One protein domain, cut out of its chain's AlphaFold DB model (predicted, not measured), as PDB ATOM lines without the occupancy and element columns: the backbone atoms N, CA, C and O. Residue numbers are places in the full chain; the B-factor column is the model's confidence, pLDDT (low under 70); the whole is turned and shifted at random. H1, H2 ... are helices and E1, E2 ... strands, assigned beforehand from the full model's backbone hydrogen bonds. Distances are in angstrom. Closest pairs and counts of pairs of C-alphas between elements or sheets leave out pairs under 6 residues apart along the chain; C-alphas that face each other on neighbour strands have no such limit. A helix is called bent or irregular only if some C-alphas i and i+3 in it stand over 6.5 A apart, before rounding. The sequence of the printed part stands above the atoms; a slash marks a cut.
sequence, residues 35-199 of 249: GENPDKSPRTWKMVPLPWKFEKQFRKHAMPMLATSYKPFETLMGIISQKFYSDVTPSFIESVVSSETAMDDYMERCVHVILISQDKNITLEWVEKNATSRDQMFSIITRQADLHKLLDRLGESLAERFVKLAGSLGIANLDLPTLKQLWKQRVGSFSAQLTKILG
ATOM      1  N   GLY A  35       3.768  59.417  40.322       88.31
ATOM      2  CA  GLY A  35       5.003  59.373  39.546       88.31
ATOM      3  C   GLY A  35       5.092  60.405  38.421       88.31
ATOM      4  O   GLY A  35       4.239  61.284  38.270       88.31
ATOM      5  N   GLU A  36       6.148  60.278  37.623       89.50
ATOM      6  CA  GLU A  36       6.460  61.178  36.509       89.50
ATOM      7  C   GLU A  36       6.477  60.438  35.165       89.50
ATOM      8  O   GLU A  36       6.784  59.245  35.068       89.50
ATOM      9  N   ASN A  37       6.136  61.162  34.104       86.38
ATOM     10  CA  ASN A  37       6.328  60.728  32.726       86.38
ATOM     11  C   ASN A  37       7.814  60.851  32.315       86.38
ATOM     12  O   ASN A  37       8.593  61.528  32.988       86.38
ATOM     13  N   PRO A  38       8.241  60.249  31.185       82.88
ATOM     14  CA  PRO A  38       9.623  60.366  30.697       82.88
ATOM     15  C   PRO A  38      10.085  61.809  30.432       82.88
ATOM     16  O   PRO A  38      11.279  62.093  30.457       82.88
ATOM     17  N   ASP A  39       9.142  62.717  30.186       87.94
ATOM     18  CA  ASP A  39       9.356  64.156  30.008       87.94
ATOM     19  C   ASP A  39       9.375  64.942  31.338       87.94
ATOM     20  O   ASP A  39       9.436  66.170  31.318       87.94
ATOM     21  N   LYS A  40       9.349  64.244  32.484       84.38
ATOM     22  CA  LYS A  40       9.255  64.783  33.854       84.38
ATOM     23  C   LYS A  40       7.959  65.533  34.164       84.38
ATOM     24  O   LYS A  40       7.874  66.235  35.170       84.38
ATOM     25  N   SER A  41       6.933  65.407  33.323       88.19
ATOM     26  CA  SER A  41       5.607  65.915  33.669       88.19
ATOM     27  C   SER A  41       4.934  65.004  34.712       88.19
ATOM     28  O   SER A  41       5.157  63.786  34.693       88.19
ATOM     29  N   PRO A  42       4.102  65.545  35.624       88.69
ATOM     30  CA  PRO A  42       3.357  64.729  36.576       88.69
ATOM     31  C   PRO A  42       2.442  63.750  35.846       88.69
ATOM     32  O   PRO A  42       1.677  64.136  34.959       88.69
ATOM     33  N   ARG A  43       2.499  62.473  36.227       89.56
ATOM     34  CA  ARG A  43       1.687  61.446  35.586       89.56
ATOM     35  C   ARG A  43       0.338  61.308  36.282       89.56
ATOM     36  O   ARG A  43       0.263  60.963  37.461       89.56
ATOM     37  N   THR A  44      -0.732  61.547  35.529       89.12
ATOM     38  CA  THR A  44      -2.113  61.492  36.028       89.12
ATOM     39  C   THR A  44      -2.777  60.160  35.696       89.12
ATOM     40  O   THR A  44      -2.659  59.634  34.590       89.12
ATOM     41  N   TRP A  45      -3.523  59.647  36.662       90.25
ATOM     42  CA  TRP A  45      -4.228  58.375  36.654       90.25
ATOM     43  C   TRP A  45      -5.705  58.586  36.960       90.25
ATOM     44  O   TRP A  45      -6.088  59.602  37.544       90.25
ATOM     45  N   LYS A  46      -6.540  57.617  36.580       88.38
ATOM     46  CA  LYS A  46      -7.982  57.637  36.848       88.38
ATOM     47  C   LYS A  46      -8.362  56.496  37.785       88.38
ATOM     48  O   LYS A  46      -7.906  55.370  37.627       88.38
ATOM     49  N   MET A  47      -9.227  56.771  38.748       87.56
ATOM     50  CA  MET A  47      -9.880  55.770  39.578       87.56
ATOM     51  C   MET A  47     -10.966  55.116  38.744       87.56
ATOM     52  O   MET A  47     -11.955  55.746  38.372       87.56
ATOM     53  N   VAL A  48     -10.760  53.843  38.427       84.25
ATOM     54  CA  VAL A  48     -11.683  53.061  37.609       84.25
ATOM     55  C   VAL A  48     -11.971  51.718  38.274       84.25
ATOM     56  O   VAL A  48     -11.120  51.185  38.995       84.25
ATOM     57  N   PRO A  49     -13.160  51.136  38.045       82.38
ATOM     58  CA  PRO A  49     -13.463  49.788  38.509       82.38
ATOM     59  C   PRO A  49     -12.444  48.782  37.964       82.38
ATOM     60  O   PRO A  49     -12.336  48.622  36.742       82.38
ATOM     61  N   LEU A  50     -11.727  48.078  38.847       84.44
ATOM     62  CA  LEU A  50     -10.747  47.084  38.408       84.44
ATOM     63  C   LEU A  50     -11.450  45.914  37.705       84.44
ATOM     64  O   LEU A  50     -12.440  45.390  38.223       84.44
ATOM     65  N   PRO A  51     -10.921  45.434  36.567       84.62
ATOM     66  CA  PRO A  51     -11.361  44.172  35.994       84.62
ATOM     67  C   PRO A  51     -11.152  43.027  36.993       84.62
ATOM     68  O   PRO A  51     -10.150  43.002  37.707       84.62
ATOM     69  N   TRP A  52     -12.029  42.020  36.970       79.81
ATOM     70  CA  TRP A  52     -12.056  40.907  37.936       79.81
ATOM     71  C   TRP A  52     -10.686  40.282  38.269       79.81
ATOM     72  O   TRP A  52     -10.399  39.966  39.422       79.81
ATOM     73  N   LYS A  53      -9.811  40.104  37.266       86.38
ATOM     74  CA  LYS A  53      -8.461  39.550  37.475       86.38
ATOM     75  C   LYS A  53      -7.606  40.441  38.386       86.38
ATOM     76  O   LYS A  53      -6.972  39.927  39.305       86.38
ATOM     77  N   PHE A  54      -7.619  41.749  38.140       88.94
ATOM     78  CA  PHE A  54      -6.884  42.736  38.928       88.94
ATOM     79  C   PHE A  54      -7.567  43.000  40.263       88.94
ATOM     80  O   PHE A  54      -6.885  43.106  41.270       88.94
ATOM     81  N   GLU A  55      -8.899  42.985  40.319       86.81
ATOM     82  CA  GLU A  55      -9.631  43.070  41.585       86.81
ATOM     83  C   GLU A  55      -9.237  41.928  42.538       86.81
ATOM     84  O   GLU A  55      -8.952  42.156  43.714       86.81
ATOM     85  N   LYS A  56      -9.161  40.689  42.032       86.75
ATOM     86  CA  LYS A  56      -8.731  39.535  42.832       86.75
ATOM     87  C   LYS A  56      -7.300  39.705  43.352       86.75
ATOM     88  O   LYS A  56      -7.032  39.362  44.502       86.75
ATOM     89  N   GLN A  57      -6.391  40.221  42.524       89.19
ATOM     90  CA  GLN A  57      -5.012  40.509  42.933       89.19
ATOM     91  C   GLN A  57      -4.950  41.647  43.956       89.19
ATOM     92  O   GLN A  57      -4.276  41.511  44.971       89.19
ATOM     93  N   PHE A  58      -5.718  42.714  43.753       91.94
ATOM     94  CA  PHE A  58      -5.815  43.835  44.677       91.94
ATOM     95  C   PHE A  58      -6.300  43.364  46.050       91.94
ATOM     96  O   PHE A  58      -5.624  43.587  47.047       91.94
ATOM     97  N   ARG A  59      -7.399  42.598  46.111       87.62
ATOM     98  CA  ARG A  59      -7.912  42.025  47.369       87.62
ATOM     99  C   ARG A  59      -6.891  41.099  48.047       87.62
ATOM    100  O   ARG A  59      -6.815  41.092  49.272       87.62
ATOM    101  N   LYS A  60      -6.086  40.352  47.277       90.19
ATOM    102  CA  LYS A  60      -5.018  39.486  47.811       90.19
ATOM    103  C   LYS A  60      -3.947  40.275  48.576       90.19
ATOM    104  O   LYS A  60      -3.361  39.714  49.493       90.19
ATOM    105  N   HIS A  61      -3.701  41.536  48.221       89.81
ATOM    106  CA  HIS A  61      -2.720  42.396  48.892       89.81
ATOM    107  C   HIS A  61      -3.361  43.330  49.927       89.81
ATOM    108  O   HIS A  61      -2.830  43.485  51.024       89.81
ATOM    109  N   ALA A  62      -4.546  43.867  49.635       87.12
ATOM    110  CA  ALA A  62      -5.258  44.774  50.528       87.12
ATOM    111  C   ALA A  62      -5.736  44.082  51.817       87.12
ATOM    112  O   ALA A  62      -5.713  44.689  52.882       87.12
ATOM    113  N   MET A  63      -6.142  42.807  51.759       82.94
ATOM    114  CA  MET A  63      -6.612  42.085  52.953       82.94
ATOM    115  C   MET A  63      -5.489  41.836  53.978       82.94
ATOM    116  O   MET A  63      -5.690  42.172  55.144       82.94
ATOM    117  N   PRO A  64      -4.300  41.327  53.595       84.06
ATOM    118  CA  PRO A  64      -3.154  41.260  54.502       84.06
ATOM    119  C   PRO A  64      -2.703  42.621  55.036       84.06
ATOM    120  O   PRO A  64      -2.336  42.709  56.206       84.06
ATOM    121  N   MET A  65      -2.761  43.680  54.220       86.06
ATOM    122  CA  MET A  65      -2.459  45.046  54.663       86.06
ATOM    123  C   MET A  65      -3.385  45.468  55.811       86.06
ATOM    124  O   MET A  65      -2.918  45.904  56.861       86.06
ATOM    125  N   LEU A  66      -4.697  45.263  55.642       81.94
ATOM    126  CA  LEU A  66      -5.688  45.542  56.680       81.94
ATOM    127  C   LEU A  66      -5.460  44.670  57.917       81.94
ATOM    128  O   LEU A  66      -5.397  45.200  59.018       81.94
ATOM    129  N   ALA A  67      -5.263  43.361  57.756       78.81
ATOM    130  CA  ALA A  67      -4.984  42.462  58.878       78.81
ATOM    131  C   ALA A  67      -3.739  42.900  59.673       78.81
ATOM    132  O   ALA A  67      -3.746  42.899  60.899       78.81
ATOM    133  N   THR A  68      -2.693  43.343  58.975       81.19
ATOM    134  CA  THR A  68      -1.458  43.840  59.593       81.19
ATOM    135  C   THR A  68      -1.702  45.128  60.379       81.19
ATOM    136  O   THR A  68      -1.188  45.255  61.485       81.19
ATOM    137  N   SER A  69      -2.563  46.025  59.887       78.19
ATOM    138  CA  SER A  69      -2.929  47.255  60.606       78.19
ATOM    139  C   SER A  69      -3.633  47.014  61.953       78.19
ATOM    140  O   SER A  69      -3.608  47.884  62.821       78.19
ATOM    141  N   TYR A  70      -4.222  45.829  62.162       76.25
ATOM    142  CA  TYR A  70      -4.891  45.470  63.418       76.25
ATOM    143  C   TYR A  70      -3.960  44.846  64.468       76.25
ATOM    144  O   TYR A  70      -4.288  44.880  65.654       76.25
ATOM    145  N   LYS A  71      -2.780  44.340  64.082       74.38
ATOM    146  CA  LYS A  71      -1.836  43.673  65.001       74.38
ATOM    147  C   LYS A  71      -1.430  44.514  66.220       74.38
ATOM    148  O   LYS A  71      -1.366  43.949  67.319       74.38
ATOM    149  N   PRO A  72      -1.200  45.838  66.109       71.75
ATOM    150  CA  PRO A  72      -0.883  46.648  67.281       71.75
ATOM    151  C   PRO A  72      -2.034  46.672  68.288       71.75
ATOM    152  O   PRO A  72      -1.804  46.575  69.490       71.75
ATOM    153  N   PHE A  73      -3.280  46.727  67.810       72.31
ATOM    154  CA  PHE A  73      -4.463  46.689  68.669       72.31
ATOM    155  C   PHE A  73      -4.640  45.327  69.337       72.31
ATOM    156  O   PHE A  73      -4.942  45.274  70.527       72.31
ATOM    157  N   GLU A  74      -4.403  44.232  68.614       70.75
ATOM    158  CA  GLU A  74      -4.396  42.883  69.194       70.75
ATOM    159  C   GLU A  74      -3.340  42.763  70.299       70.75
ATOM    160  O   GLU A  74      -3.620  42.247  71.381       70.75
ATOM    161  N   THR A  75      -2.150  43.320  70.061       72.00
ATOM    162  CA  THR A  75      -1.049  43.349  71.034       72.00
ATOM    163  C   THR A  75      -1.422  44.181  72.262       72.00
ATOM    164  O   THR A  75      -1.238  43.730  73.391       72.00
ATOM    165  N   LEU A  76      -2.014  45.362  72.064       71.81
ATOM    166  CA  LEU A  76      -2.482  46.238  73.139       71.81
ATOM    167  C   LEU A  76      -3.566  45.569  73.992       71.81
ATOM    168  O   LEU A  76      -3.499  45.599  75.218       71.81
ATOM    169  N   MET A  77      -4.551  44.934  73.355       69.62
ATOM    170  CA  MET A  77      -5.602  44.198  74.057       69.62
ATOM    171  C   MET A  77      -5.039  42.994  74.810       69.62
ATOM    172  O   MET A  77      -5.470  42.725  75.932       69.62
ATOM    173  N   GLY A  78      -4.051  42.302  74.236       70.88
ATOM    174  CA  GLY A  78      -3.310  41.237  74.908       70.88
ATOM    175  C   GLY A  78      -2.603  41.736  76.168       70.88
ATOM    176  O   GLY A  78      -2.755  41.132  77.226       70.88
ATOM    177  N   ILE A  79      -1.919  42.879  76.079       72.62
ATOM    178  CA  ILE A  79      -1.246  43.536  77.206       72.62
ATOM    179  C   ILE A  79      -2.243  43.912  78.313       72.62
ATOM    180  O   ILE A  79      -2.030  43.576  79.475       72.62
ATOM    181  N   ILE A  80      -3.358  44.560  77.963       74.56
ATOM    182  CA  ILE A  80      -4.392  44.977  78.929       74.56
ATOM    183  C   ILE A  80      -5.057  43.763  79.599       74.56
ATOM    184  O   ILE A  80      -5.450  43.828  80.763       74.56
ATOM    185  N   SER A  81      -5.185  42.648  78.875       69.56
ATOM    186  CA  SER A  81      -5.833  41.426  79.369       69.56
ATOM    187  C   SER A  81      -4.911  40.543  80.220       69.56
ATOM    188  O   SER A  81      -5.389  39.620  80.886       69.56
ATOM    189  N   GLN A  82      -3.598  40.794  80.222       66.31
ATOM    190  CA  GLN A  82      -2.631  40.033  81.012       66.31
ATOM    191  C   GLN A  82      -2.586  40.529  82.466       66.31
ATOM    192  O   GLN A  82      -2.373  41.704  82.745       66.31
ATOM    193  N   LYS A  83      -2.752  39.604  83.425       56.72
ATOM    194  CA  LYS A  83      -2.643  39.901  84.869       56.72
ATOM    195  C   LYS A  83      -1.198  40.076  85.354       56.72
ATOM    196  O   LYS A  83      -0.991  40.663  86.409       56.72
ATOM    197  N   PHE A  84      -0.224  39.560  84.609       55.12
ATOM    198  CA  PHE A  84       1.198  39.636  84.931       55.12
ATOM    199  C   PHE A  84       1.984  39.905  83.649       55.12
ATOM    200  O   PHE A  84       1.832  39.170  82.674       55.12
ATOM    201  N   TYR A  85       2.810  40.949  83.664       58.03
ATOM    202  CA  TYR A  85       3.772  41.225  82.602       58.03
ATOM    203  C   TYR A  85       4.952  40.267  82.757       58.03
ATOM    204  O   TYR A  85       5.488  40.121  83.857       58.03
ATOM    205  N   SER A  86       5.335  39.600  81.674       59.69
ATOM    206  CA  SER A  86       6.517  38.733  81.626       59.69
ATOM    207  C   SER A  86       7.521  39.291  80.622       59.69
ATOM    208  O   SER A  86       7.130  40.036  79.727       59.69
ATOM    209  N   ASP A  87       8.784  38.870  80.699       60.28
ATOM    210  CA  ASP A  87       9.817  39.234  79.711       60.28
ATOM    211  C   ASP A  87       9.504  38.733  78.282       60.28
ATOM    212  O   ASP A  87      10.170  39.113  77.326       60.28
ATOM    213  N   VAL A  88       8.474  37.888  78.121       62.09
ATOM    214  CA  VAL A  88       7.989  37.356  76.835       62.09
ATOM    215  C   VAL A  88       6.770  38.138  76.316       62.09
ATOM    216  O   VAL A  88       6.207  37.800  75.276       62.09
ATOM    217  N   THR A  89       6.311  39.174  77.029       62.38
ATOM    218  CA  THR A  89       5.181  39.993  76.582       62.38
ATOM    219  C   THR A  89       5.619  40.838  75.374       62.38
ATOM    220  O   THR A  89       6.522  41.665  75.517       62.38
ATOM    221  N   PRO A  90       5.006  40.659  74.186       65.81
ATOM    222  CA  PRO A  90       5.391  41.402  72.993       65.81
ATOM    223  C   PRO A  90       5.201  42.903  73.211       65.81
ATOM    224  O   PRO A  90       4.154  43.350  73.687       65.81
ATOM    225  N   SER A  91       6.222  43.686  72.864       76.50
ATOM    226  CA  SER A  91       6.178  45.139  73.004       76.50
ATOM    227  C   SER A  91       5.156  45.734  72.036       76.50
ATOM    228  O   SER A  91       5.194  45.480  70.831       76.50
ATOM    229  N   PHE A  92       4.255  46.578  72.547       73.44
ATOM    230  CA  PHE A  92       3.314  47.319  71.704       73.44
ATOM    231  C   PHE A  92       4.044  48.190  70.675       73.44
ATOM    232  O   PHE A  92       3.640  48.234  69.520       73.44
ATOM    233  N   ILE A  93       5.144  48.839  71.070       75.62
ATOM    234  CA  ILE A  93       5.920  49.715  70.180       75.62
ATOM    235  C   ILE A  93       6.560  48.896  69.053       75.62
ATOM    236  O   ILE A  93       6.498  49.291  67.894       75.62
ATOM    237  N   GLU A  94       7.120  47.731  69.373       79.25
ATOM    238  CA  GLU A  94       7.684  46.819  68.371       79.25
ATOM    239  C   GLU A  94       6.601  46.283  67.424       79.25
ATOM    240  O   GLU A  94       6.803  46.204  66.212       79.25
ATOM    241  N   SER A  95       5.416  45.987  67.959       72.12
ATOM    242  CA  SER A  95       4.250  45.606  67.164       72.12
ATOM    243  C   SER A  95       3.814  46.733  66.226       72.12
ATOM    244  O   SER A  95       3.610  46.478  65.044       72.12
ATOM    245  N   VAL A  96       3.754  47.988  66.688       74.50
ATOM    246  CA  VAL A  96       3.460  49.153  65.831       74.50
ATOM    247  C   VAL A  96       4.473  49.261  64.695       74.50
ATOM    248  O   VAL A  96       4.066  49.255  63.537       74.50
ATOM    249  N   VAL A  97       5.771  49.288  65.009       82.50
ATOM    250  CA  VAL A  97       6.835  49.468  64.008       82.50
ATOM    251  C   VAL A  97       6.839  48.324  62.994       82.50
ATOM    252  O   VAL A  97       6.822  48.565  61.790       82.50
ATOM    253  N   SER A  98       6.791  47.073  63.458       81.50
ATOM    254  CA  SER A  98       6.776  45.904  62.568       81.50
ATOM    255  C   SER A  98       5.526  45.844  61.688       81.50
ATOM    256  O   SER A  98       5.609  45.444  60.525       81.50
ATOM    257  N   SER A  99       4.374  46.270  62.213       78.31
ATOM    258  CA  SER A  99       3.134  46.375  61.442       78.31
ATOM    259  C   SER A  99       3.232  47.462  60.380       78.31
ATOM    260  O   SER A  99       2.820  47.234  59.246       78.31
ATOM    261  N   GLU A 100       3.802  48.617  60.728       82.31
ATOM    262  CA  GLU A 100       4.011  49.731  59.803       82.31
ATOM    263  C   GLU A 100       4.876  49.315  58.617       82.31
ATOM    264  O   GLU A 100       4.460  49.508  57.474       82.31
ATOM    265  N   THR A 101       6.028  48.694  58.891       85.50
ATOM    266  CA  THR A 101       6.974  48.254  57.857       85.50
ATOM    267  C   THR A 101       6.365  47.166  56.979       85.50
ATOM    268  O   THR A 101       6.458  47.225  55.759       85.50
ATOM    269  N   ALA A 102       5.673  46.192  57.576       84.00
ATOM    270  CA  ALA A 102       5.022  45.137  56.806       84.00
ATOM    271  C   ALA A 102       3.859  45.665  55.947       84.00
ATOM    272  O   ALA A 102       3.562  45.086  54.905       84.00
ATOM    273  N   MET A 103       3.181  46.741  56.362       85.88
ATOM    274  CA  MET A 103       2.139  47.372  55.548       85.88
ATOM    275  C   MET A 103       2.702  48.007  54.277       85.88
ATOM    276  O   MET A 103       2.023  47.945  53.252       85.88
ATOM    277  N   ASP A 104       3.910  48.566  54.323       86.81
ATOM    278  CA  ASP A 104       4.520  49.248  53.176       86.81
ATOM    279  C   ASP A 104       4.711  48.286  51.988       86.81
ATOM    280  O   ASP A 104       4.255  48.585  50.881       86.81
ATOM    281  N   ASP A 105       5.181  47.059  52.249       86.50
ATOM    282  CA  ASP A 105       5.305  45.988  51.242       86.50
ATOM    283  C   ASP A 105       3.973  45.673  50.531       86.50
ATOM    284  O   ASP A 105       3.927  45.306  49.349       86.50
ATOM    285  N   TYR A 106       2.854  45.755  51.257       89.75
ATOM    286  CA  TYR A 106       1.532  45.515  50.684       89.75
ATOM    287  C   TYR A 106       0.985  46.742  49.964       89.75
ATOM    288  O   TYR A 106       0.266  46.579  48.973       89.75
ATOM    289  N   MET A 107       1.303  47.948  50.435       91.19
ATOM    290  CA  MET A 107       0.840  49.196  49.837       91.19
ATOM    291  C   MET A 107       1.378  49.361  48.418       91.19
ATOM    292  O   MET A 107       0.594  49.587  47.495       91.19
ATOM    293  N   GLU A 108       2.675  49.137  48.216       92.31
ATOM    294  CA  GLU A 108       3.305  49.212  46.894       92.31
ATOM    295  C   GLU A 108       2.678  48.217  45.915       92.31
ATOM    296  O   GLU A 108       2.313  48.574  44.793       92.31
ATOM    297  N   ARG A 109       2.440  46.979  46.363       92.38
ATOM    298  CA  ARG A 109       1.777  45.944  45.553       92.38
ATOM    299  C   ARG A 109       0.329  46.299  45.230       92.38
ATOM    300  O   ARG A 109      -0.136  46.025  44.125       92.38
ATOM    301  N   CYS A 110      -0.403  46.908  46.164       93.19
ATOM    302  CA  CYS A 110      -1.772  47.360  45.916       93.19
ATOM    303  C   CYS A 110      -1.806  48.468  44.862       93.19
ATOM    304  O   CYS A 110      -2.579  48.373  43.908       93.19
ATOM    305  N   VAL A 111      -0.953  49.486  45.007       93.19
ATOM    306  CA  VAL A 111      -0.833  50.576  44.033       93.19
ATOM    307  C   VAL A 111      -0.400  50.018  42.682       93.19
ATOM    308  O   VAL A 111      -1.037  50.316  41.676       93.19
ATOM    309  N   HIS A 112       0.587  49.122  42.643       94.56
ATOM    310  CA  HIS A 112       1.027  48.468  41.412       94.56
ATOM    311  C   HIS A 112      -0.122  47.796  40.662       94.56
ATOM    312  O   HIS A 112      -0.283  48.036  39.468       94.56
ATOM    313  N   VAL A 113      -0.974  47.037  41.358       93.38
ATOM    314  CA  VAL A 113      -2.154  46.397  40.752       93.38
ATOM    315  C   VAL A 113      -3.144  47.423  40.184       93.38
ATOM    316  O   VAL A 113      -3.726  47.193  39.121       93.38
ATOM    317  N   ILE A 114      -3.333  48.561  40.858       92.44
ATOM    318  CA  ILE A 114      -4.203  49.642  40.372       92.44
ATOM    319  C   ILE A 114      -3.634  50.241  39.084       92.44
ATOM    320  O   ILE A 114      -4.355  50.365  38.091       92.44
ATOM    321  N   LEU A 115      -2.344  50.569  39.074       92.69
ATOM    322  CA  LEU A 115      -1.692  51.235  37.946       92.69
ATOM    323  C   LEU A 115      -1.533  50.306  36.737       92.69
ATOM    324  O   LEU A 115      -1.855  50.696  35.615       92.69
ATOM    325  N   ILE A 116      -1.128  49.047  36.954       93.62
ATOM    326  CA  ILE A 116      -0.931  48.068  35.873       93.62
ATOM    327  C   ILE A 116      -2.241  47.702  35.162       93.62
ATOM    328  O   ILE A 116      -2.238  47.294  33.998       93.62
ATOM    329  N   SER A 117      -3.382  47.874  35.839       90.12
ATOM    330  CA  SER A 117      -4.697  47.685  35.222       90.12
ATOM    331  C   SER A 117      -4.996  48.720  34.126       90.12
ATOM    332  O   SER A 117      -5.802  48.442  33.235       90.12
ATOM    333  N   GLN A 118      -4.328  49.879  34.172       89.19
ATOM    334  CA  GLN A 118      -4.484  50.993  33.235       89.19
ATOM    335  C   GLN A 118      -3.322  51.074  32.236       89.19
ATOM    336  O   GLN A 118      -3.561  51.292  31.051       89.19
ATOM    337  N   ASP A 119      -2.083  50.849  32.686       89.25
ATOM    338  CA  ASP A 119      -0.900  50.775  31.823       89.25
ATOM    339  C   ASP A 119      -0.036  49.551  32.148       89.25
ATOM    340  O   ASP A 119       0.575  49.443  33.209       89.25
ATOM    341  N   LYS A 120       0.079  48.649  31.171       86.62
ATOM    342  CA  LYS A 120       0.833  47.394  31.285       86.62
ATOM    343  C   LYS A 120       2.344  47.589  31.430       86.62
ATOM    344  O   LYS A 120       3.022  46.639  31.807       86.62
ATOM    345  N   ASN A 121       2.869  48.771  31.109       88.50
ATOM    346  CA  ASN A 121       4.303  49.049  31.188       88.50
ATOM    347  C   ASN A 121       4.775  49.366  32.614       88.50
ATOM    348  O   ASN A 121       5.976  49.495  32.842       88.50
ATOM    349  N   ILE A 122       3.855  49.498  33.574       90.50
ATOM    350  CA  ILE A 122       4.212  49.759  34.967       90.50
ATOM    351  C   ILE A 122       4.739  48.488  35.633       90.50
ATOM    352  O   ILE A 122       4.027  47.492  35.795       90.50
ATOM    353  N   THR A 123       5.986  48.555  36.085       91.94
ATOM    354  CA  THR A 123       6.626  47.530  36.913       91.94
ATOM    355  C   THR A 123       6.522  47.887  38.395       91.94
ATOM    356  O   THR A 123       6.312  49.048  38.745       91.94
ATOM    357  N   LEU A 124       6.690  46.894  39.273       90.19
ATOM    358  CA  LEU A 124       6.715  47.128  40.720       90.19
ATOM    359  C   LEU A 124       7.885  48.047  41.111       90.19
ATOM    360  O   LEU A 124       7.673  49.027  41.811       90.19
ATOM    361  N   GLU A 125       9.069  47.828  40.530       91.12
ATOM    362  CA  GLU A 125      10.246  48.686  40.741       91.12
ATOM    363  C   GLU A 125      10.001  50.152  40.357       91.12
ATOM    364  O   GLU A 125      10.590  51.070  40.929       91.12
ATOM    365  N   TRP A 126       9.166  50.399  39.343       92.19
ATOM    366  CA  TRP A 126       8.794  51.764  38.988       92.19
ATOM    367  C   TRP A 126       7.916  52.383  40.077       92.19
ATOM    368  O   TRP A 126       8.106  53.549  40.408       92.19
ATOM    369  N   VAL A 127       6.991  51.613  40.658       91.38
ATOM    370  CA  VAL A 127       6.139  52.075  41.763       91.38
ATOM    371  C   VAL A 127       6.979  52.388  42.993       91.38
ATOM    372  O   VAL A 127       6.849  53.489  43.509       91.38
ATOM    373  N   GLU A 128       7.887  51.495  43.384       90.50
ATOM    374  CA  GLU A 128       8.828  51.693  44.500       90.50
ATOM    375  C   GLU A 128       9.636  52.993  44.336       90.50
ATOM    376  O   GLU A 128       9.735  53.807  45.249       90.50
ATOM    377  N   LYS A 129      10.148  53.263  43.128       89.38
ATOM    378  CA  LYS A 129      10.907  54.496  42.835       89.38
ATOM    379  C   LYS A 129      10.058  55.769  42.861       89.38
ATOM    380  O   LYS A 129      10.599  56.847  43.086       89.38
ATOM    381  N   ASN A 130       8.758  55.660  42.587       87.94
ATOM    382  CA  ASN A 130       7.828  56.792  42.527       87.94
ATOM    383  C   ASN A 130       6.947  56.912  43.783       87.94
ATOM    384  O   ASN A 130       6.130  57.831  43.867       87.94
ATOM    385  N   ALA A 131       7.112  56.019  44.762       82.88
ATOM    386  CA  ALA A 131       6.408  55.998  46.039       82.88
ATOM    387  C   ALA A 131       6.937  57.091  46.983       82.88
ATOM    388  O   ALA A 131       7.515  56.829  48.033       82.88
ATOM    389  N   THR A 132       6.752  58.354  46.600       77.31
ATOM    390  CA  THR A 132       7.284  59.512  47.337       77.31
ATOM    391  C   THR A 132       6.551  59.786  48.651       77.31
ATOM    392  O   THR A 132       7.124  60.389  49.555       77.31
ATOM    393  N   SER A 133       5.291  59.355  48.777       86.81
ATOM    394  CA  SER A 133       4.475  59.555  49.977       86.81
ATOM    395  C   SER A 133       3.629  58.326  50.306       86.81
ATOM    396  O   SER A 133       2.791  57.884  49.513       86.81
ATOM    397  N   ARG A 134       3.801  57.821  51.533       86.25
ATOM    398  CA  ARG A 134       2.975  56.757  52.116       86.25
ATOM    399  C   ARG A 134       1.500  57.155  52.157       86.25
ATOM    400  O   ARG A 134       0.649  56.394  51.700       86.25
ATOM    401  N   ASP A 135       1.196  58.361  52.627       87.44
ATOM    402  CA  ASP A 135      -0.180  58.862  52.739       87.44
ATOM    403  C   ASP A 135      -0.879  58.923  51.380       87.44
ATOM    404  O   ASP A 135      -2.056  58.579  51.254       87.44
ATOM    405  N   GLN A 136      -0.144  59.308  50.335       89.19
ATOM    406  CA  GLN A 136      -0.659  59.306  48.970       89.19
ATOM    407  C   GLN A 136      -1.005  57.888  48.509       89.19
ATOM    408  O   GLN A 136      -2.111  57.664  48.015       89.19
ATOM    409  N   MET A 137      -0.103  56.921  48.706       90.88
ATOM    410  CA  MET A 137      -0.369  55.517  48.378       90.88
ATOM    411  C   MET A 137      -1.578  54.980  49.148       90.88
ATOM    412  O   MET A 137      -2.466  54.360  48.563       90.88
ATOM    413  N   PHE A 138      -1.663  55.276  50.444       89.75
ATOM    414  CA  PHE A 138      -2.773  54.844  51.285       89.75
ATOM    415  C   PHE A 138      -4.108  55.452  50.835       89.75
ATOM    416  O   PHE A 138      -5.126  54.760  50.767       89.75
ATOM    417  N   SER A 139      -4.100  56.731  50.458       89.62
ATOM    418  CA  SER A 139      -5.259  57.439  49.908       89.62
ATOM    419  C   SER A 139      -5.740  56.814  48.594       89.62
ATOM    420  O   SER A 139      -6.939  56.574  48.430       89.62
ATOM    421  N   ILE A 140      -4.819  56.468  47.685       91.19
ATOM    422  CA  ILE A 140      -5.126  55.777  46.421       91.19
ATOM    423  C   ILE A 140      -5.809  54.432  46.702       91.19
ATOM    424  O   ILE A 140      -6.876  54.148  46.154       91.19
ATOM    425  N   ILE A 141      -5.228  53.625  47.595       90.94
ATOM    426  CA  ILE A 141      -5.752  52.301  47.960       90.94
ATOM    427  C   ILE A 141      -7.142  52.417  48.595       90.94
ATOM    428  O   ILE A 141      -8.051  51.671  48.227       90.94
ATOM    429  N   THR A 142      -7.323  53.364  49.517       89.06
ATOM    430  CA  THR A 142      -8.593  53.584  50.224       89.06
ATOM    431  C   THR A 142      -9.696  53.983  49.253       89.06
ATOM    432  O   THR A 142     -10.755  53.360  49.228       89.06
ATOM    433  N   ARG A 143      -9.421  54.948  48.367       88.25
ATOM    434  CA  ARG A 143     -10.367  55.369  47.323       88.25
ATOM    435  C   ARG A 143     -10.742  54.217  46.393       88.25
ATOM    436  O   ARG A 143     -11.913  54.070  46.050       88.25
ATOM    437  N   GLN A 144      -9.779  53.377  46.011       89.69
ATOM    438  CA  GLN A 144     -10.063  52.202  45.192       89.69
ATOM    439  C   GLN A 144     -10.945  51.188  45.941       89.69
ATOM    440  O   GLN A 144     -11.886  50.639  45.366       89.69
ATOM    441  N   ALA A 145     -10.679  50.947  47.226       87.06
ATOM    442  CA  ALA A 145     -11.496  50.063  48.052       87.06
ATOM    443  C   ALA A 145     -12.935  50.591  48.210       87.06
ATOM    444  O   ALA A 145     -13.890  49.823  48.066       87.06
ATOM    445  N   ASP A 146     -13.098  51.897  48.427       83.88
ATOM    446  CA  ASP A 146     -14.404  52.553  48.513       83.88
ATOM    447  C   ASP A 146     -15.175  52.474  47.193       83.88
ATOM    448  O   ASP A 146     -16.376  52.185  47.201       83.88
ATOM    449  N   LEU A 147     -14.490  52.630  46.056       83.69
ATOM    450  CA  LEU A 147     -15.084  52.436  44.735       83.69
ATOM    451  C   LEU A 147     -15.643  51.015  44.581       83.69
ATOM    452  O   LEU A 147     -16.793  50.843  44.179       83.69
ATOM    453  N   HIS A 148     -14.872  49.987  44.950       81.00
ATOM    454  CA  HIS A 148     -15.348  48.601  44.899       81.00
ATOM    455  C   HIS A 148     -16.516  48.343  45.858       81.00
ATOM    456  O   HIS A 148     -17.478  47.676  45.483       81.00
ATOM    457  N   LYS A 149     -16.493  48.925  47.059       80.44
ATOM    458  CA  LYS A 149     -17.600  48.828  48.021       80.44
ATOM    459  C   LYS A 149     -18.880  49.480  47.496       80.44
ATOM    460  O   LYS A 149     -19.972  48.949  47.707       80.44
ATOM    461  N   LEU A 150     -18.764  50.622  46.819       76.38
ATOM    462  CA  LEU A 150     -19.892  51.289  46.174       76.38
ATOM    463  C   LEU A 150     -20.471  50.420  45.050       76.38
ATOM    464  O   LEU A 150     -21.685  50.246  44.982       76.38
ATOM    465  N   LEU A 151     -19.615  49.834  44.208       71.38
ATOM    466  CA  LEU A 151     -20.031  48.937  43.126       71.38
ATOM    467  C   LEU A 151     -20.723  47.676  43.643       71.38
ATOM    468  O   LEU A 151     -21.742  47.274  43.082       71.38
ATOM    469  N   ASP A 152     -20.203  47.082  44.719       74.38
ATOM    470  CA  ASP A 152     -20.820  45.930  45.371       74.38
ATOM    471  C   ASP A 152     -22.232  46.302  45.868       74.38
ATOM    472  O   ASP A 152     -23.201  45.628  45.521       74.38
ATOM    473  N   ARG A 153     -22.392  47.440  46.562       71.75
ATOM    474  CA  ARG A 153     -23.706  47.941  47.024       71.75
ATOM    475  C   ARG A 153     -24.673  48.256  45.883       71.75
ATOM    476  O   ARG A 153     -25.860  47.947  45.978       71.75
ATOM    477  N   LEU A 154     -24.185  48.876  44.809       68.38
ATOM    478  CA  LEU A 154     -24.987  49.144  43.613       68.38
ATOM    479  C   LEU A 154     -25.458  47.838  42.977       68.38
ATOM    480  O   LEU A 154     -26.627  47.728  42.615       68.38
ATOM    481  N   GLY A 155     -24.577  46.841  42.894       67.25
ATOM    482  CA  GLY A 155     -24.911  45.508  42.408       67.25
ATOM    483  C   GLY A 155     -25.971  44.810  43.248       67.25
ATOM    484  O   GLY A 155     -26.893  44.217  42.695       67.25
ATOM    485  N   GLU A 156     -25.887  44.921  44.572       71.06
ATOM    486  CA  GLU A 156     -26.903  44.383  45.479       71.06
ATOM    487  C   GLU A 156     -28.253  45.083  45.310       71.06
ATOM    488  O   GLU A 156     -29.262  44.409  45.112       71.06
ATOM    489  N   SER A 157     -28.269  46.417  45.278       66.25
ATOM    490  CA  SER A 157     -29.491  47.208  45.071       66.25
ATOM    491  C   SER A 157     -30.140  46.932  43.710       66.25
ATOM    492  O   SER A 157     -31.359  46.777  43.609       66.25
ATOM    493  N   LEU A 158     -29.336  46.813  42.648       67.38
ATOM    494  CA  LEU A 158     -29.810  46.426  41.318       67.38
ATOM    495  C   LEU A 158     -30.370  45.007  41.322       67.38
ATOM    496  O   LEU A 158     -31.455  44.794  40.785       67.38
ATOM    497  N   ALA A 159     -29.684  44.054  41.955       66.38
ATOM    498  CA  ALA A 159     -30.162  42.682  42.053       66.38
ATOM    499  C   ALA A 159     -31.496  42.592  42.804       66.38
ATOM    500  O   ALA A 159     -32.419  41.932  42.333       66.38
ATOM    501  N   GLU A 160     -31.645  43.314  43.914       68.06
ATOM    502  CA  GLU A 160     -32.904  43.397  44.657       68.06
ATOM    503  C   GLU A 160     -34.039  43.993  43.818       68.06
ATOM    504  O   GLU A 160     -35.161  43.483  43.835       68.06
ATOM    505  N   ARG A 161     -33.764  45.058  43.053       67.56
ATOM    506  CA  ARG A 161     -34.748  45.653  42.134       67.56
ATOM    507  C   ARG A 161     -35.133  44.681  41.021       67.56
ATOM    508  O   ARG A 161     -36.315  44.576  40.709       67.56
ATOM    509  N   PHE A 162     -34.172  43.946  40.465       68.50
ATOM    510  CA  PHE A 162     -34.436  42.915  39.461       68.50
ATOM    511  C   PHE A 162     -35.274  41.767  40.017       68.50
ATOM    512  O   PHE A 162     -36.190  41.327  39.333       68.50
ATOM    513  N   VAL A 163     -35.022  41.315  41.246       66.19
ATOM    514  CA  VAL A 163     -35.843  40.283  41.899       66.19
ATOM    515  C   VAL A 163     -37.268  40.782  42.140       66.19
ATOM    516  O   VAL A 163     -38.221  40.071  41.832       66.19
ATOM    517  N   LYS A 164     -37.444  42.026  42.605       70.31
ATOM    518  CA  LYS A 164     -38.777  42.638  42.766       70.31
ATOM    519  C   LYS A 164     -39.521  42.753  41.432       70.31
ATOM    520  O   LYS A 164     -40.702  42.427  41.362       70.31
ATOM    521  N   LEU A 165     -38.826  43.168  40.370       65.94
ATOM    522  CA  LEU A 165     -39.385  43.253  39.022       65.94
ATOM    523  C   LEU A 165     -39.744  41.859  38.473       65.94
ATOM    524  O   LEU A 165     -40.844  41.663  37.968       65.94
ATOM    525  N   ALA A 166     -38.856  40.876  38.619       63.53
ATOM    526  CA  ALA A 166     -39.091  39.494  38.207       63.53
ATOM    527  C   ALA A 166     -40.296  38.883  38.938       63.53
ATOM    528  O   ALA A 166     -41.160  38.288  38.297       63.53
ATOM    529  N   GLY A 167     -40.415  39.127  40.248       60.66
ATOM    530  CA  GLY A 167     -41.586  38.753  41.040       60.66
ATOM    531  C   GLY A 167     -42.873  39.420  40.546       60.66
ATOM    532  O   GLY A 167     -43.894  38.750  40.421       60.66
ATOM    533  N   SER A 168     -42.822  40.706  40.173       64.44
ATOM    534  CA  SER A 168     -43.978  41.420  39.597       64.44
ATOM    535  C   SER A 168     -44.402  40.904  38.214       64.44
ATOM    536  O   SER A 168     -45.561  41.040  37.838       64.44
ATOM    537  N   LEU A 169     -43.485  40.264  37.482       67.81
ATOM    538  CA  LEU A 169     -43.728  39.629  36.182       67.81
ATOM    539  C   LEU A 169     -44.111  38.140  36.307       67.81
ATOM    540  O   LEU A 169     -44.197  37.443  35.299       67.81
ATOM    541  N   GLY A 170     -44.320  37.633  37.529       57.78
ATOM    542  CA  GLY A 170     -44.683  36.234  37.787       57.78
ATOM    543  C   GLY A 170     -43.519  35.242  37.678       57.78
ATOM    544  O   GLY A 170     -43.731  34.032  37.728       57.78
ATOM    545  N   ILE A 171     -42.278  35.725  37.560       60.53
ATOM    546  CA  ILE A 171     -41.074  34.890  37.512       60.53
ATOM    547  C   ILE A 171     -40.623  34.622  38.954       60.53
ATOM    548  O   ILE A 171     -39.721  35.270  39.483       60.53
ATOM    549  N   ALA A 172     -41.294  33.678  39.614       53.69
ATOM    550  CA  ALA A 172     -41.162  33.432  41.054       53.69
ATOM    551  C   ALA A 172     -39.852  32.733  41.493       53.69
ATOM    552  O   ALA A 172     -39.584  32.659  42.687       53.69
ATOM    553  N   ASN A 173     -39.020  32.253  40.560       56.94
ATOM    554  CA  ASN A 173     -37.868  31.386  40.869       56.94
ATOM    555  C   ASN A 173     -36.492  32.027  40.600       56.94
ATOM    556  O   ASN A 173     -35.494  31.321  40.459       56.94
ATOM    557  N   LEU A 174     -36.413  33.358  40.498       57.22
ATOM    558  CA  LEU A 174     -35.131  34.053  40.355       57.22
ATOM    559  C   LEU A 174     -34.478  34.251  41.724       57.22
ATOM    560  O   LEU A 174     -34.750  35.217  42.432       57.22
ATOM    561  N   ASP A 175     -33.611  33.307  42.079       62.34
ATOM    562  CA  ASP A 175     -32.911  33.316  43.356       62.34
ATOM    563  C   ASP A 175     -31.833  34.419  43.389       62.34
ATOM    564  O   ASP A 175     -30.953  34.506  42.521       62.34
ATOM    565  N   LEU A 176     -31.905  35.283  44.406       59.62
ATOM    566  CA  LEU A 176     -31.024  36.443  44.599       59.62
ATOM    567  C   LEU A 176     -29.517  36.083  44.579       59.62
ATOM    568  O   LEU A 176     -28.745  36.842  43.986       59.62
ATOM    569  N   PRO A 177     -29.056  34.951  45.153       66.19
ATOM    570  CA  PRO A 177     -27.659  34.521  45.087       66.19
ATOM    571  C   PRO A 177     -27.179  34.267  43.653       66.19
ATOM    572  O   PRO A 177     -26.084  34.696  43.285       66.19
ATOM    573  N   THR A 178     -28.017  33.648  42.817       65.19
ATOM    574  CA  THR A 178     -27.717  33.379  41.403       65.19
ATOM    575  C   THR A 178     -27.608  34.684  40.620       65.19
ATOM    576  O   THR A 178     -26.693  34.862  39.813       65.19
ATOM    577  N   LEU A 179     -28.480  35.654  40.911       60.25
ATOM    578  CA  LEU A 179     -28.413  36.975  40.289       60.25
ATOM    579  C   LEU A 179     -27.168  37.759  40.718       60.25
ATOM    580  O   LEU A 179     -26.517  38.381  39.880       60.25
ATOM    581  N   LYS A 180     -26.795  37.688  42.004       62.53
ATOM    582  CA  LYS A 180     -25.543  38.262  42.520       62.53
ATOM    583  C   LYS A 180     -24.324  37.626  41.844       62.53
ATOM    584  O   LYS A 180     -23.368  38.331  41.526       62.53
ATOM    585  N   GLN A 181     -24.352  36.320  41.584       65.81
ATOM    586  CA  GLN A 181     -23.276  35.617  40.880       65.81
ATOM    587  C   GLN A 181     -23.181  36.039  39.407       65.81
ATOM    588  O   GLN A 181     -22.088  36.361  38.937       65.81
ATOM    589  N   LEU A 182     -24.314  36.126  38.703       61.56
ATOM    590  CA  LEU A 182     -24.377  36.628  37.326       61.56
ATOM    591  C   LEU A 182     -23.935  38.092  37.237       61.56
ATOM    592  O   LEU A 182     -23.223  38.457  36.304       61.56
ATOM    593  N   TRP A 183     -24.297  38.922  38.219       60.00
ATOM    594  CA  TRP A 183     -23.848  40.309  38.312       60.00
ATOM    595  C   TRP A 183     -22.335  40.396  38.505       60.00
ATOM    596  O   TRP A 183     -21.681  41.090  37.738       60.00
ATOM    597  N   LYS A 184     -21.746  39.632  39.435       63.56
ATOM    598  CA  LYS A 184     -20.281  39.562  39.604       63.56
ATOM    599  C   LYS A 184     -19.568  39.158  38.310       63.56
ATOM    600  O   LYS A 184     -18.535  39.729  37.969       63.56
ATOM    601  N   GLN A 185     -20.152  38.235  37.545       60.16
ATOM    602  CA  GLN A 185     -19.649  37.858  36.221       60.16
ATOM    603  C   GLN A 185     -19.795  38.991  35.188       60.16
ATOM    604  O   GLN A 185     -18.889  39.222  34.386       60.16
ATOM    605  N   ARG A 186     -20.912  39.732  35.218       57.72
ATOM    606  CA  ARG A 186     -21.205  40.837  34.292       57.72
ATOM    607  C   ARG A 186     -20.451  42.118  34.602       57.72
ATOM    608  O   ARG A 186     -20.089  42.798  33.654       57.72
ATOM    609  N   VAL A 187     -20.162  42.437  35.863       56.12
ATOM    610  CA  VAL A 187     -19.356  43.607  36.255       56.12
ATOM    611  C   VAL A 187     -17.973  43.541  35.616       56.12
ATOM    612  O   VAL A 187     -17.481  44.562  35.154       56.12
ATOM    613  N   GLY A 188     -17.392  42.348  35.442       53.56
ATOM    614  CA  GLY A 188     -16.163  42.180  34.659       53.56
ATOM    615  C   GLY A 188     -16.307  42.584  33.181       53.56
ATOM    616  O   GLY A 188     -15.382  43.150  32.602       53.56
ATOM    617  N   SER A 189     -17.475  42.347  32.573       52.66
ATOM    618  CA  SER A 189     -17.793  42.774  31.201       52.66
ATOM    619  C   SER A 189     -18.222  44.244  31.119       52.66
ATOM    620  O   SER A 189     -17.953  44.902  30.117       52.66
ATOM    621  N   PHE A 190     -18.887  44.760  32.151       45.69
ATOM    622  CA  PHE A 190     -19.390  46.128  32.232       45.69
ATOM    623  C   PHE A 190     -18.265  47.115  32.558       45.69
ATOM    624  O   PHE A 190     -18.195  48.169  31.943       45.69
ATOM    625  N   SER A 191     -17.319  46.733  33.426       48.91
ATOM    626  CA  SER A 191     -16.039  47.426  33.636       48.91
ATOM    627  C   SER A 191     -15.302  47.579  32.304       48.91
ATOM    628  O   SER A 191     -14.990  48.698  31.918       48.91
ATOM    629  N   ALA A 192     -15.158  46.502  31.521       50.50
ATOM    630  CA  ALA A 192     -14.521  46.565  30.204       50.50
ATOM    631  C   ALA A 192     -15.266  47.468  29.193       50.50
ATOM    632  O   ALA A 192     -14.632  48.091  28.342       50.50
ATOM    633  N   GLN A 193     -16.599  47.553  29.274       46.28
ATOM    634  CA  GLN A 193     -17.399  48.471  28.455       46.28
ATOM    635  C   GLN A 193     -17.291  49.924  28.933       46.28
ATOM    636  O   GLN A 193     -17.166  50.810  28.097       46.28
ATOM    637  N   LEU A 194     -17.254  50.174  30.243       43.34
ATOM    638  CA  LEU A 194     -17.000  51.495  30.823       43.34
ATOM    639  C   LEU A 194     -15.601  52.002  30.467       43.34
ATOM    640  O   LEU A 194     -15.472  53.148  30.065       43.34
ATOM    641  N   THR A 195     -14.571  51.151  30.509       48.66
ATOM    642  CA  THR A 195     -13.214  51.481  30.035       48.66
ATOM    643  C   THR A 195     -13.223  51.897  28.557       48.66
ATOM    644  O   THR A 195     -12.548  52.852  28.181       48.66
ATOM    645  N   LYS A 196     -14.041  51.229  27.729       43.75
ATOM    646  CA  LYS A 196     -14.223  51.552  26.305       43.75
ATOM    647  C   LYS A 196     -15.009  52.854  26.082       43.75
ATOM    648  O   LYS A 196     -14.656  53.616  25.191       43.75
ATOM    649  N   ILE A 197     -16.053  53.111  26.874       40.50
ATOM    650  CA  ILE A 197     -16.881  54.331  26.805       40.50
ATOM    651  C   ILE A 197     -16.104  55.553  27.318       40.50
ATOM    652  O   ILE A 197     -16.209  56.628  26.744       40.50
ATOM    653  N   LEU A 198     -15.262  55.378  28.340       40.59
ATOM    654  CA  LEU A 198     -14.383  56.415  28.897       40.59
ATOM    655  C   LEU A 198     -13.120  56.672  28.047       40.59
ATOM    656  O   LEU A 198     -12.223  57.389  28.491       40.59
ATOM    657  N   GLY A 199     -13.028  56.088  26.846       34.53
ATOM    658  CA  GLY A 199     -11.944  56.346  25.892       34.53
ATOM    659  C   GLY A 199     -10.573  55.801  26.303       34.53
ATOM    660  O   GLY A 199      -9.563  56.194  25.726       34.53
TER     661      GLY A 199
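AT A GLANCE: This is residues 35 to 199 of the 249 residues of an uncharacterized protein of Methylophaga aminisulfidivorans (UniProt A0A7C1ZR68). The model is a flat, open V: one arm is a long helical hairpin of H1 and H2, the other is the far part of the long helix H4, with H5 folded back across it. H4 begins against the later half of H2, short H3 sits by that same half, and strand E1 lies to the side. The printed part has 165 residues, with E1, H1, H2, H3, H4 and H5 in that order, and is mostly helix. It is loose, with a radius of gyration of the C-alphas of 21.2 A and spans of 69 by 56 by 18 A.

IN THESE COORDINATES: E1 is residues 42 to 46, from C-alpha 42 at (3.357, 64.729, 36.576). H1, residues 52 to 81, was assigned as one helix by its hydrogen bonds but is bent: C-alphas 69 and 72 are 7.0 A apart. Its arms are H1a, 52 to 69, 25.2 A, and H1b, 72 to 81. H2 is residues 92 to 116, 36.1 A; H3, 124 to 130; H4, 134 to 168, 51.0 A; H5, 176 to 197, 28.9 A, ending at (-16.881, 54.331, 26.805), with a kink of 36 degrees near residue 187.

HOW THE PARTS SIT: E1 pairs with no named strand. H2, the hub, touches H1a at a shallow tilt of 12 degrees, opposite ways, closest at C-alphas 65 and 103, 5.2 A. H1b and H2 form a hairpin. Residues 104 to 111 of H2 touch H4 at a steep tilt of 65 degrees, closest at C-alphas 111 and 141, 6.5 A. H5 touches H4 with residues 176 to 183 alone, closest at C-alphas 179 and 159, 6.2 A. H2 and H5 are apart. Every O i to N i+4 pair is within hydrogen-bond range in H1b, H3 and H4; H1a has 13 of 14, H2 18 of 21, H5 15 of 18.

THE WHOLE: The C-alphas of Asp 87 and Leu 169, the two farthest apart, are 69.0 A apart. The printed part has no cut, and no link is long. Residues 37 to 42 and 80 to 88 stand free. The pLDDT is under 70 in 55 residues, among them 81 to 90 and 165 to 199.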